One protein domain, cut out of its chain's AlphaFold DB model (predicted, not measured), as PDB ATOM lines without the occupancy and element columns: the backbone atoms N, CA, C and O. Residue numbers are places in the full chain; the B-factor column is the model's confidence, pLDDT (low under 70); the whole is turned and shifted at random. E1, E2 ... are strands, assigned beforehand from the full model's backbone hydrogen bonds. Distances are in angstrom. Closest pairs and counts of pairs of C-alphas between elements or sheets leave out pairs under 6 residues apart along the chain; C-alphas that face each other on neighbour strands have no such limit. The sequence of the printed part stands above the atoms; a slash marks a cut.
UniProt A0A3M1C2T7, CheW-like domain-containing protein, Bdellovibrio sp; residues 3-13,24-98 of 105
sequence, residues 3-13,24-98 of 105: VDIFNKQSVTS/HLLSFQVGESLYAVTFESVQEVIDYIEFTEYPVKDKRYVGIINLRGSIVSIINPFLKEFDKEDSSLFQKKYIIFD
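AT A GLANCE: This is residues 3 to 13 and 24 to 98 of the 105 residues of the protein "CheW-like domain-containing protein" of Bdellovibrio sp (UniProt A0A3M1C2T7). Three two-stranded antiparallel ribbons stand loosely in a row: hairpin E1-E2, then E3-E6 in the middle, then hairpin E4-E5; residues 8 to 13 lie beyond E1-E2. The printed part has 86 residues, no named helix and six strands, E1 to E6 in order; it is all strand, with 36 residues in named elements. It is only just compact, close to loose, with a radius of gyration of the C-alphas of 14.2 A and spans of 45 by 32 by 21 A.

IN THESE COORDINATES: E1 is residues 25 to 30, from C-alpha 25 at (175.922, 116.227, 131.536); E2 is residues 33 to 38, 17.2 A long; E3 is residues 42 to 47; E4 is residues 61 to 67, 16.6 A long; E5 is residues 70 to 75; E6 is residues 93 to 97, with C-alpha 97 at (178.899, 114.276, 118.443).

HOW THE PARTS SIT: N 28 and O 35 of E1 and E2 are 2.9 A apart, N 43 and O 96 of E3 and E6 2.8 A, N 65 and O 72 of E4 and E5 2.9 A. E2 and E3 meet only through their link. E5 and E6 are near each other.

THE WHOLE: Residues 14 to 23 are cut out, a gap of 13.6 A between C-alphas 13 and 24. Links E3 to E4 and E5 to E6 are long. Residues 3 to 13 and 80 to 90 have pLDDT under 70.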
ATOM      1  N   VAL A   3     168.496 123.872 122.832       27.48
ATOM      2  CA  VAL A   3     169.500 123.582 123.869       27.48
ATOM      3  C   VAL A   3     169.514 124.738 124.852       27.48
ATOM      4  O   VAL A   3     170.126 125.771 124.584       27.48
ATOM      5  N   ASP A   4     168.851 124.542 125.988       27.19
ATOM      6  CA  ASP A   4     169.120 125.313 127.196       27.19
ATOM      7  C   ASP A   4     170.254 124.633 127.950       27.19
ATOM      8  O   ASP A   4     170.110 123.513 128.435       27.19
ATOM      9  N   ILE A   5     171.393 125.318 128.048       31.38
ATOM     10  CA  ILE A   5     172.537 124.855 128.834       31.38
ATOM     11  C   ILE A   5     172.211 125.132 130.306       31.38
ATOM     12  O   ILE A   5     172.568 126.180 130.847       31.38
ATOM     13  N   PHE A   6     171.483 124.217 130.951       35.16
ATOM     14  CA  PHE A   6     171.249 124.300 132.390       35.16
ATOM     15  C   PHE A   6     172.477 123.827 133.170       35.16
ATOM     16  O   PHE A   6     173.132 122.836 132.856       35.16
ATOM     17  N   ASN A   7     172.785 124.606 134.199       36.06
ATOM     18  CA  ASN A   7     173.991 124.561 135.004       36.06
ATOM     19  C   ASN A   7     174.228 123.198 135.696       36.06
ATOM     20  O   ASN A   7     173.308 122.572 136.222       36.06
ATOM     21  N   LYS A   8     175.510 122.819 135.724       38.47
ATOM     22  CA  LYS A   8     176.200 121.725 136.430       38.47
ATOM     23  C   LYS A   8     175.422 121.091 137.600       38.47
ATOM     24  O   LYS A   8     175.329 121.685 138.673       38.47
ATOM     25  N   GLN A   9     174.985 119.838 137.450       39.69
ATOM     26  CA  GLN A   9     174.558 119.000 138.579       39.69
ATOM     27  C   GLN A   9     175.466 117.779 138.716       39.69
ATOM     28  O   GLN A   9     175.797 117.116 137.741       39.69
ATOM     29  N   SER A  10     175.920 117.548 139.949       42.94
ATOM     30  CA  SER A  10     176.874 116.501 140.317       42.94
ATOM     31  C   SER A  10     176.100 115.278 140.801       42.94
ATOM     32  O   SER A  10     175.420 115.371 141.822       42.94
ATOM     33  N   VAL A  11     176.219 114.134 140.129       46.03
ATOM     34  CA  VAL A  11     175.772 112.850 140.689       46.03
ATOM     35  C   VAL A  11     176.947 112.273 141.478       46.03
ATOM     36  O   VAL A  11     178.031 112.105 140.935       46.03
ATOM     37  N   THR A  12     176.772 112.072 142.789       37.00
ATOM     38  CA  THR A  12     177.828 111.568 143.688       37.00
ATOM     39  C   THR A  12     177.509 110.131 144.090       37.00
ATOM     40  O   THR A  12     176.537 109.902 144.806       37.00
ATOM     41  N   SER A  13     178.333 109.174 143.665       48.00
ATOM     42  CA  SER A  13     178.338 107.804 144.190       48.00
ATOM     43  C   SER A  13     179.453 107.680 145.231       48.00
ATOM     44  O   SER A  13     180.591 108.045 144.953       48.00
ATOM     45  N   HIS A  24     179.722 114.961 134.052       84.69
ATOM     46  CA  HIS A  24     179.172 116.195 133.515       84.69
ATOM     47  C   HIS A  24     178.186 115.867 132.404       84.69
ATOM     48  O   HIS A  24     178.500 115.140 131.468       84.69
ATOM     49  N   LEU A  25     176.981 116.419 132.513       89.12
ATOM     50  CA  LEU A  25     175.922 116.227 131.536       89.12
ATOM     51  C   LEU A  25     175.598 117.559 130.866       89.12
ATOM     52  O   LEU A  25     175.489 118.587 131.536       89.12
ATOM     53  N   LEU A  26     175.412 117.528 129.550       90.38
ATOM     54  CA  LEU A  26     174.794 118.610 128.799       90.38
ATOM     55  C   LEU A  26     173.302 118.306 128.681       90.38
ATOM     56  O   LEU A  26     172.920 117.386 127.954       90.38
ATOM     57  N   SER A  27     172.473 119.066 129.390       90.19
ATOM     58  CA  SER A  27     171.021 118.989 129.258       90.19
ATOM     59  C   SER A  27     170.511 119.876 128.124       90.19
ATOM     60  O   SER A  27     171.156 120.848 127.733       90.19
ATOM     61  N   PHE A  28     169.374 119.497 127.547       86.69
ATOM     62  CA  PHE A  28     168.706 120.234 126.480       86.69
ATOM     63  C   PHE A  28     167.232 119.839 126.380       86.69
ATOM     64  O   PHE A  28     166.843 118.739 126.772       86.69
ATOM     65  N   GLN A  29     166.402 120.725 125.837       83.94
ATOM     66  CA  GLN A  29     164.957 120.528 125.762       83.94
ATOM     67  C   GLN A  29     164.517 120.177 124.338       83.94
ATOM     68  O   GLN A  29     165.023 120.712 123.353       83.94
ATOM     69  N   VAL A  30     163.553 119.269 124.205       80.19
ATOM     70  CA  VAL A  30     162.934 118.929 122.921       80.19
ATOM     71  C   VAL A  30     161.425 118.822 123.114       80.19
ATOM     72  O   VAL A  30     160.939 117.924 123.801       80.19
ATOM     73  N   GLY A  31     160.688 119.781 122.545       79.25
ATOM     74  CA  GLY A  31     159.293 120.032 122.923       79.25
ATOM     75  C   GLY A  31     159.197 120.320 124.419       79.25
ATOM     76  O   GLY A  31     159.937 121.151 124.932       79.25
ATOM     77  N   GLU A  32     158.358 119.573 125.127       78.62
ATOM     78  CA  GLU A  32     158.171 119.696 126.581       78.62
ATOM     79  C   GLU A  32     159.109 118.790 127.405       78.62
ATOM     80  O   GLU A  32     159.034 118.753 128.630       78.62
ATOM     81  N   SER A  33     159.975 118.004 126.755       82.12
ATOM     82  CA  SER A  33     160.808 116.998 127.426       82.12
ATOM     83  C   SER A  33     162.257 117.456 127.583       82.12
ATOM     84  O   SER A  33     162.876 117.934 126.631       82.12
ATOM     85  N   LEU A  34     162.813 117.264 128.783       84.88
ATOM     86  CA  LEU A  34     164.219 117.518 129.092       84.88
ATOM     87  C   LEU A  34     165.048 116.246 128.876       84.88
ATOM     88  O   LEU A  34     164.734 115.185 129.415       84.88
ATOM     89  N   TYR A  35     166.128 116.374 128.118       88.75
ATOM     90  CA  TYR A  35     167.091 115.318 127.829       88.75
ATOM     91  C   TYR A  35     168.482 115.731 128.293       88.75
ATOM     92  O   TYR A  35     168.728 116.902 128.587       88.75
ATOM     93  N   ALA A  36     169.400 114.770 128.349       90.62
ATOM     94  CA  ALA A  36     170.803 115.039 128.596       90.62
ATOM     95  C   ALA A  36     171.704 114.019 127.898       90.62
ATOM     96  O   ALA A  36     171.311 112.875 127.669       90.62
ATOM     97  N   VAL A  37     172.922 114.445 127.583       88.69
ATOM     98  CA  VAL A  37     174.013 113.601 127.082       88.69
ATOM     99  C   VAL A  37     175.253 113.815 127.937       88.69
ATOM    100  O   VAL A  37     175.390 114.857 128.578       88.69
ATOM    101  N   THR A  38     176.160 112.841 127.956       89.69
ATOM    102  CA  THR A  38     177.447 113.002 128.639       89.69
ATOM    103  C   THR A  38     178.278 114.053 127.921       89.69
ATOM    104  O   THR A  38     178.331 114.082 126.688       89.69
ATOM    105  N   PHE A  39     178.916 114.934 128.683       86.94
ATOM    106  CA  PHE A  39     179.729 116.008 128.124       86.94
ATOM    107  C   PHE A  39     180.883 115.447 127.282       86.94
ATOM    108  O   PHE A  39     181.208 116.000 126.240       86.94
ATOM    109  N   GLU A  40     181.426 114.293 127.669       87.06
ATOM    110  CA  GLU A  40     182.493 113.577 126.964       87.06
ATOM    111  C   GLU A  40     182.088 113.118 125.555       87.06
ATOM    112  O   GLU A  40     182.950 112.916 124.705       87.06
ATOM    113  N   SER A  41     180.787 112.943 125.294       86.25
ATOM    114  CA  SER A  41     180.279 112.575 123.964       86.25
ATOM    115  C   SER A  41     180.096 113.775 123.027       86.25
ATOM    116  O   SER A  41     179.945 113.596 121.817       86.25
ATOM    117  N   VAL A  42     180.096 114.995 123.573       89.88
ATOM    118  CA  VAL A  42     179.813 116.227 122.835       89.88
ATOM    119  C   VAL A  42     181.118 116.863 122.379       89.88
ATOM    120  O   VAL A  42     181.965 117.235 123.183       89.88
ATOM    121  N   GLN A  43     181.254 117.047 121.072       90.69
ATOM    122  CA  GLN A  43     182.388 117.741 120.478       90.69
ATOM    123  C   GLN A  43     182.221 119.262 120.562       90.69
ATOM    124  O   GLN A  43     183.136 119.967 120.981       90.69
ATOM    125  N   GLU A  44     181.066 119.784 120.144       89.62
ATOM    126  CA  GLU A  44     180.733 121.205 120.259       89.62
ATOM    127  C   GLU A  44     179.217 121.433 120.198       89.62
ATOM    128  O   GLU A  44     178.458 120.601 119.697       89.62
ATOM    129  N   VAL A  45     178.775 122.585 120.705       92.06
ATOM    130  CA  VAL A  45     177.411 123.090 120.530       92.06
ATOM    131  C   VAL A  45     177.494 124.354 119.690       92.06
ATOM    132  O   VAL A  45     178.173 125.305 120.076       92.06
ATOM    133  N   ILE A  46     176.805 124.369 118.555       92.06
ATOM    134  CA  ILE A  46     176.786 125.508 117.634       92.06
ATOM    135  C   ILE A  46     175.380 126.082 117.513       92.06
ATOM    136  O   ILE A  46     174.383 125.404 117.776       92.06
ATOM    137  N   ASP A  47     175.295 127.337 117.087       90.19
ATOM    138  CA  ASP A  47     174.014 127.944 116.749       90.19
ATOM    139  C   ASP A  47     173.365 127.244 115.557       90.19
ATOM    140  O   ASP A  47     174.026 126.631 114.713       90.19
ATOM    141  N   TYR A  48     172.039 127.322 115.501       88.06
ATOM    142  CA  TYR A  48     171.310 126.859 114.337       88.06
ATOM    143  C   TYR A  48     171.747 127.641 113.098       88.06
ATOM    144  O   TYR A  48     171.676 128.869 113.054       88.06
ATOM    145  N   ILE A  49     172.139 126.893 112.079       88.50
ATOM    146  CA  ILE A  49     172.401 127.379 110.732       88.50
ATOM    147  C   ILE A  49     171.462 126.656 109.775       88.50
ATOM    148  O   ILE A  49     171.039 125.528 110.037       88.50
ATOM    149  N   GLU A  50     171.123 127.299 108.663       89.12
ATOM    150  CA  GLU A  50     170.382 126.602 107.620       89.12
ATOM    151  C   GLU A  50     171.198 125.430 107.068       89.12
ATOM    152  O   GLU A  50     172.428 125.470 106.994       89.12
ATOM    153  N   PHE A  51     170.493 124.369 106.697       90.31
ATOM    154  CA  PHE A  51     171.082 123.130 106.221       90.31
ATOM    155  C   PHE A  51     170.545 122.765 104.846       90.31
ATOM    156  O   PHE A  51     169.457 123.174 104.450       90.31
ATOM    157  N   THR A  52     171.312 121.956 104.123       91.50
ATOM    158  CA  THR A  52     170.861 121.358 102.868       91.50
ATOM    159  C   THR A  52     170.125 120.060 103.170       91.50
ATOM    160  O   THR A  52     170.614 119.252 103.960       91.50
ATOM    161  N   GLU A  53     168.959 119.847 102.561       88.44
ATOM    162  CA  GLU A  53     168.200 118.604 102.731       88.44
ATOM    163  C   GLU A  53     169.043 117.374 102.381       88.44
ATOM    164  O   GLU A  53     169.862 117.386 101.456       88.44
ATOM    165  N   TYR A  54     168.849 116.296 103.142       85.75
ATOM    166  CA  TYR A  54     169.593 115.068 102.904       85.75
ATOM    167  C   TYR A  54     169.107 114.426 101.588       85.75
ATOM    168  O   TYR A  54     167.898 114.275 101.405       85.75
ATOM    169  N   PRO A  55     170.004 114.003 100.671       78.75
ATOM    170  CA  PRO A  55     169.606 113.566  99.326       78.75
ATOM    171  C   PRO A  55     168.661 112.357  99.298       78.75
ATOM    172  O   PRO A  55     167.885 112.179  98.361       78.75
ATOM    173  N   VAL A  56     168.749 111.496 100.314       81.00
ATOM    174  CA  VAL A  56     167.935 110.284 100.452       81.00
ATOM    175  C   VAL A  56     166.929 110.482 101.577       81.00
ATOM    176  O   VAL A  56     167.300 110.827 102.692       81.00
ATOM    177  N   LYS A  57     165.653 110.189 101.337       70.19
ATOM    178  CA  LYS A  57     164.659 110.192 102.416       70.19
ATOM    179  C   LYS A  57     164.912 109.030 103.381       70.19
ATOM    180  O   LYS A  57     164.370 107.943 103.211       70.19
ATOM    181  N   ASP A  58     165.726 109.266 104.402       77.81
ATOM    182  CA  ASP A  58     165.814 108.438 105.601       77.81
ATOM    183  C   ASP A  58     165.085 109.172 106.730       77.81
ATOM    184  O   ASP A  58     165.269 110.368 106.933       77.81
ATOM    185  N   LYS A  59     164.253 108.450 107.485       74.38
ATOM    186  CA  LYS A  59     163.453 109.008 108.585       74.38
ATOM    187  C   LYS A  59     164.299 109.695 109.663       74.38
ATOM    188  O   LYS A  59     163.756 110.482 110.429       74.38
ATOM    189  N   ARG A  60     165.592 109.370 109.762       78.75
ATOM    190  CA  ARG A  60     166.498 109.926 110.777       78.75
ATOM    191  C   ARG A  60     167.430 111.009 110.253       78.75
ATOM    192  O   ARG A  60     167.841 111.841 111.055       78.75
ATOM    193  N   TYR A  61     167.772 111.008 108.967       84.75
ATOM    194  CA  TYR A  61     168.672 112.012 108.393       84.75
ATOM    195  C   TYR A  61     167.853 113.171 107.842       84.75
ATOM    196  O   TYR A  61     167.054 113.006 106.928       84.75
ATOM    197  N   VAL A  62     168.057 114.348 108.421       84.56
ATOM    198  CA  VAL A  62     167.301 115.556 108.076       84.56
ATOM    199  C   VAL A  62     168.038 116.358 107.013       84.56
ATOM    200  O   VAL A  62     167.432 116.911 106.099       84.56
ATOM    201  N   GLY A  63     169.364 116.413 107.120       88.94
ATOM    202  CA  GLY A  63     170.158 117.280 106.272       88.94
ATOM    203  C   GLY A  63     171.650 117.079 106.401       88.94
ATOM    204  O   GLY A  63     172.131 116.199 107.115       88.94
ATOM    205  N   ILE A  64     172.374 117.943 105.709       90.88
ATOM    206  CA  ILE A  64     173.814 118.112 105.809       90.88
ATOM    207  C   ILE A  64     174.141 119.596 105.967       90.88
ATOM    208  O   ILE A  64     173.446 120.463 105.435       90.88
ATOM    209  N   ILE A  65     175.224 119.883 106.680       90.75
ATOM    210  CA  ILE A  65     175.810 121.221 106.794       90.75
ATOM    211  C   ILE A  65     177.292 121.164 106.451       90.75
ATOM    212  O   ILE A  65     177.960 120.153 106.673       90.75
ATOM    213  N   ASN A  66     177.810 122.269 105.926       90.19
ATOM    214  CA  ASN A  66     179.244 122.485 105.842       90.19
ATOM    215  C   ASN A  66     179.703 123.195 107.114       90.19
ATOM    216  O   ASN A  66     179.383 124.362 107.338       90.19
ATOM    217  N   LEU A  67     180.472 122.487 107.928       89.81
ATOM    218  CA  LEU A  67     181.037 122.993 109.159       89.81
ATOM    219  C   LEU A  67     182.555 123.070 109.025       89.81
ATOM    220  O   LEU A  67     183.248 122.053 109.019       89.81
ATOM    221  N   ARG A  68     183.077 124.296 108.903       89.88
ATOM    222  CA  ARG A  68     184.520 124.578 108.772       89.88
ATOM    223  C   ARG A  68     185.201 123.753 107.660       89.88
ATOM    224  O   ARG A  68     186.328 123.299 107.821       89.88
ATOM    225  N   GLY A  69     184.510 123.540 106.536       89.19
ATOM    226  CA  GLY A  69     185.011 122.765 105.394       89.19
ATOM    227  C   GLY A  69     184.740 121.260 105.471       89.19
ATOM    228  O   GLY A  69     185.037 120.551 104.512       89.19
ATOM    229  N   SER A  70     184.162 120.768 106.571       87.38
ATOM    230  CA  SER A  70     183.755 119.369 106.736       87.38
ATOM    231  C   SER A  70     182.250 119.214 106.544       87.38
ATOM    232  O   SER A  70     181.462 119.980 107.096       87.38
ATOM    233  N   ILE A  71     181.832 118.197 105.791       87.94
ATOM    234  CA  ILE A  71     180.413 117.852 105.661       87.94
ATOM    235  C   ILE A  71     179.986 117.084 106.911       87.94
ATOM    236  O   ILE A  71     180.543 116.028 107.210       87.94
ATOM    237  N   VAL A  72     178.979 117.601 107.612       90.56
ATOM    238  CA  VAL A  72     178.400 116.981 108.808       90.56
ATOM    239  C   VAL A  72     176.930 116.671 108.555       90.56
ATOM    240  O   VAL A  72     176.178 117.518 108.073       90.56
ATOM    241  N   SER A  73     176.510 115.447 108.875       89.81
ATOM    242  CA  SER A  73     175.114 115.020 108.771       89.81
ATOM    243  C   SER A  73     174.299 115.474 109.978       89.81
ATOM    244  O   SER A  73     174.704 115.255 111.119       89.81
ATOM    245  N   ILE A  74     173.111 116.013 109.728       90.06
ATOM    246  CA  ILE A  74     172.124 116.334 110.756       90.06
ATOM    247  C   ILE A  74     171.152 115.172 110.877       90.06
ATOM    248  O   ILE A  74     170.502 114.779 109.903       90.06
ATOM    249  N   ILE A  75     171.008 114.677 112.100       88.25
ATOM    250  CA  ILE A  75     170.007 113.677 112.448       88.25
ATOM    251  C   ILE A  75     168.918 114.277 113.333       88.25
ATOM    252  O   ILE A  75     169.182 115.154 114.157       88.25
ATOM    253  N   ASN A  76     167.697 113.769 113.190       85.00
ATOM    254  CA  ASN A  76     166.673 113.912 114.212       85.00
ATOM    255  C   ASN A  76     166.663 112.624 115.050       85.00
ATOM    256  O   ASN A  76     166.185 111.593 114.566       85.00
ATOM    257  N   PRO A  77     167.209 112.640 116.281       79.06
ATOM    258  CA  PRO A  77     167.213 111.451 117.132       79.06
ATOM    259  C   PRO A  77     165.802 111.058 117.589       79.06
ATOM    260  O   PRO A  77     165.579 109.930 118.023       79.06
ATOM    261  N   PHE A  78     164.835 111.960 117.448       81.69
ATOM    262  CA  PHE A  78     163.461 111.751 117.845       81.69
ATOM    263  C   PHE A  78     162.581 111.627 116.599       81.69
ATOM    264  O   PHE A  78     162.417 112.565 115.831       81.69
ATOM    265  N   LEU A  79     161.964 110.466 116.390       70.00
ATOM    266  CA  LEU A  79     161.114 110.222 115.215       70.00
ATOM    267  C   LEU A  79     159.798 111.024 115.217       70.00
ATOM    268  O   LEU A  79     159.038 110.946 114.255       70.00
ATOM    269  N   LYS A  80     159.511 111.751 116.302       67.75
ATOM    270  CA  LYS A  80     158.314 112.576 116.452       67.75
ATOM    271  C   LYS A  80     158.616 114.002 115.994       67.75
ATOM    272  O   LYS A  80     159.662 114.559 116.328       67.75
ATOM    273  N   GLU A  81     157.692 114.591 115.248       63.31
ATOM    274  CA  GLU A  81     157.698 116.031 115.017       63.31
ATOM    275  C   GLU A  81     157.353 116.716 116.344       63.31
ATOM    276  O   GLU A  81     156.333 116.408 116.959       63.31
ATOM    277  N   PHE A  82     158.244 117.577 116.830       63.38
ATOM    278  CA  PHE A  82     157.946 118.422 117.983       63.38
ATOM    279  C   PHE A  82     157.305 119.694 117.466       63.38
ATOM    280  O   PHE A  82     157.831 120.322 116.538       63.38
ATOM    281  N   ASP A  83     156.167 120.034 118.057       52.62
ATOM    282  CA  ASP A  83     155.371 121.175 117.647       52.62
ATOM    283  C   ASP A  83     156.172 122.477 117.746       52.62
ATOM    284  O   ASP A  83     157.005 122.690 118.628       52.62
ATOM    285  N   LYS A  84     155.938 123.349 116.764       54.91
ATOM    286  CA  LYS A  84     156.655 124.617 116.571       54.91
ATOM    287  C   LYS A  84     156.223 125.713 117.554       54.91
ATOM    288  O   LYS A  84     156.819 126.790 117.521       54.91
ATOM    289  N   GLU A  85     155.197 125.473 118.369       53.38
ATOM    290  CA  GLU A  85     154.472 126.534 119.082       53.38
ATOM    291  C   GLU A  85     155.263 127.170 120.237       53.38
ATOM    292  O   GLU A  85     155.126 128.369 120.459       53.38
ATOM    293  N   ASP A  86     156.220 126.461 120.847       52.94
ATOM    294  CA  ASP A  86     157.074 127.017 121.917       52.94
ATOM    295  C   ASP A  86     158.379 127.668 121.414       52.94
ATOM    296  O   ASP A  86     159.238 128.095 122.190       52.94
ATOM    297  N   SER A  87     158.571 127.759 120.094       55.97
ATOM    298  CA  SER A  87     159.867 128.118 119.497       55.97
ATOM    299  C   SER A  87     160.285 129.588 119.683       55.97
ATOM    300  O   SER A  87     161.388 129.935 119.261       55.97
ATOM    301  N   SER A  88     159.444 130.457 120.252       56.72
ATOM    302  CA  SER A  88     159.751 131.888 120.422       56.72
ATOM    303  C   SER A  88     160.622 132.194 121.645       56.72
ATOM    304  O   SER A  88     161.284 133.229 121.665       56.72
ATOM    305  N   LEU A  89     160.658 131.298 122.638       59.44
ATOM    306  CA  LEU A  89     161.404 131.499 123.885       59.44
ATOM    307  C   LEU A  89     162.789 130.836 123.885       59.44
ATOM    308  O   LEU A  89     163.629 131.188 124.711       59.44
ATOM    309  N   PHE A  90     163.060 129.924 122.944       65.69
ATOM    310  CA  PHE A  90     164.251 129.073 122.970       65.69
ATOM    311  C   PHE A  90     165.070 129.152 121.679       65.69
ATOM    312  O   PHE A  90     164.548 129.052 120.566       65.69
ATOM    313  N   GLN A  91     166.392 129.272 121.823       76.06
ATOM    314  CA  GLN A  91     167.317 129.295 120.689       76.06
ATOM    315  C   GLN A  91     167.572 127.874 120.172       76.06
ATOM    316  O   GLN A  91     167.994 126.981 120.910       76.06
ATOM    317  N   LYS A  92     167.348 127.660 118.870       82.56
ATOM    318  CA  LYS A  92     167.733 126.412 118.198       82.56
ATOM    319  C   LYS A  92     169.258 126.326 118.121       82.56
ATOM    320  O   LYS A  92     169.919 127.288 117.738       82.56
ATOM    321  N   LYS A  93     169.799 125.150 118.429       89.00
ATOM    322  CA  LYS A  93     171.227 124.825 118.365       89.00
ATOM    323  C   LYS A  93     171.437 123.427 117.776       89.00
ATOM    324  O   LYS A  93     170.512 122.605 117.733       89.00
ATOM    325  N   TYR A  94     172.651 123.159 117.315       91.38
ATOM    326  CA  TYR A  94     173.106 121.814 116.974       91.38
ATOM    327  C   TYR A  94     174.105 121.332 118.020       91.38
ATOM    328  O   TYR A  94     175.015 122.067 118.395       91.38
ATOM    329  N   ILE A  95     173.929 120.091 118.470       92.50
ATOM    330  CA  ILE A  95     174.903 119.378 119.298       92.50
ATOM    331  C   ILE A  95     175.666 118.444 118.365       92.50
ATOM    332  O   ILE A  95     175.055 117.632 117.666       92.50
ATOM    333  N   ILE A  96     176.984 118.589 118.330       91.38
ATOM    334  CA  ILE A  96     177.862 117.803 117.472       91.38
ATOM    335  C   ILE A  96     178.476 116.696 118.305       91.38
ATOM    336  O   ILE A  96     179.080 116.958 119.342       91.38
ATOM    337  N   PHE A  97     178.321 115.466 117.833       89.69
ATOM    338  CA  PHE A  97     178.899 114.276 118.443       89.69
ATOM    339  C   PHE A  97     180.032 113.770 117.558       89.69
ATOM    340  O   PHE A  97     179.872 113.711 116.334       89.69
ATOM    341  N   ASP A  98     181.138 113.356 118.170       78.75
ATOM    342  CA  ASP A  98     182.114 112.547 117.449       78.75
ATOM    343  C   ASP A  98     181.510 111.153 117.253       78.75
ATOM    344  O   ASP A  98     181.044 110.510 118.198       78.75
TER     345      ASP A  98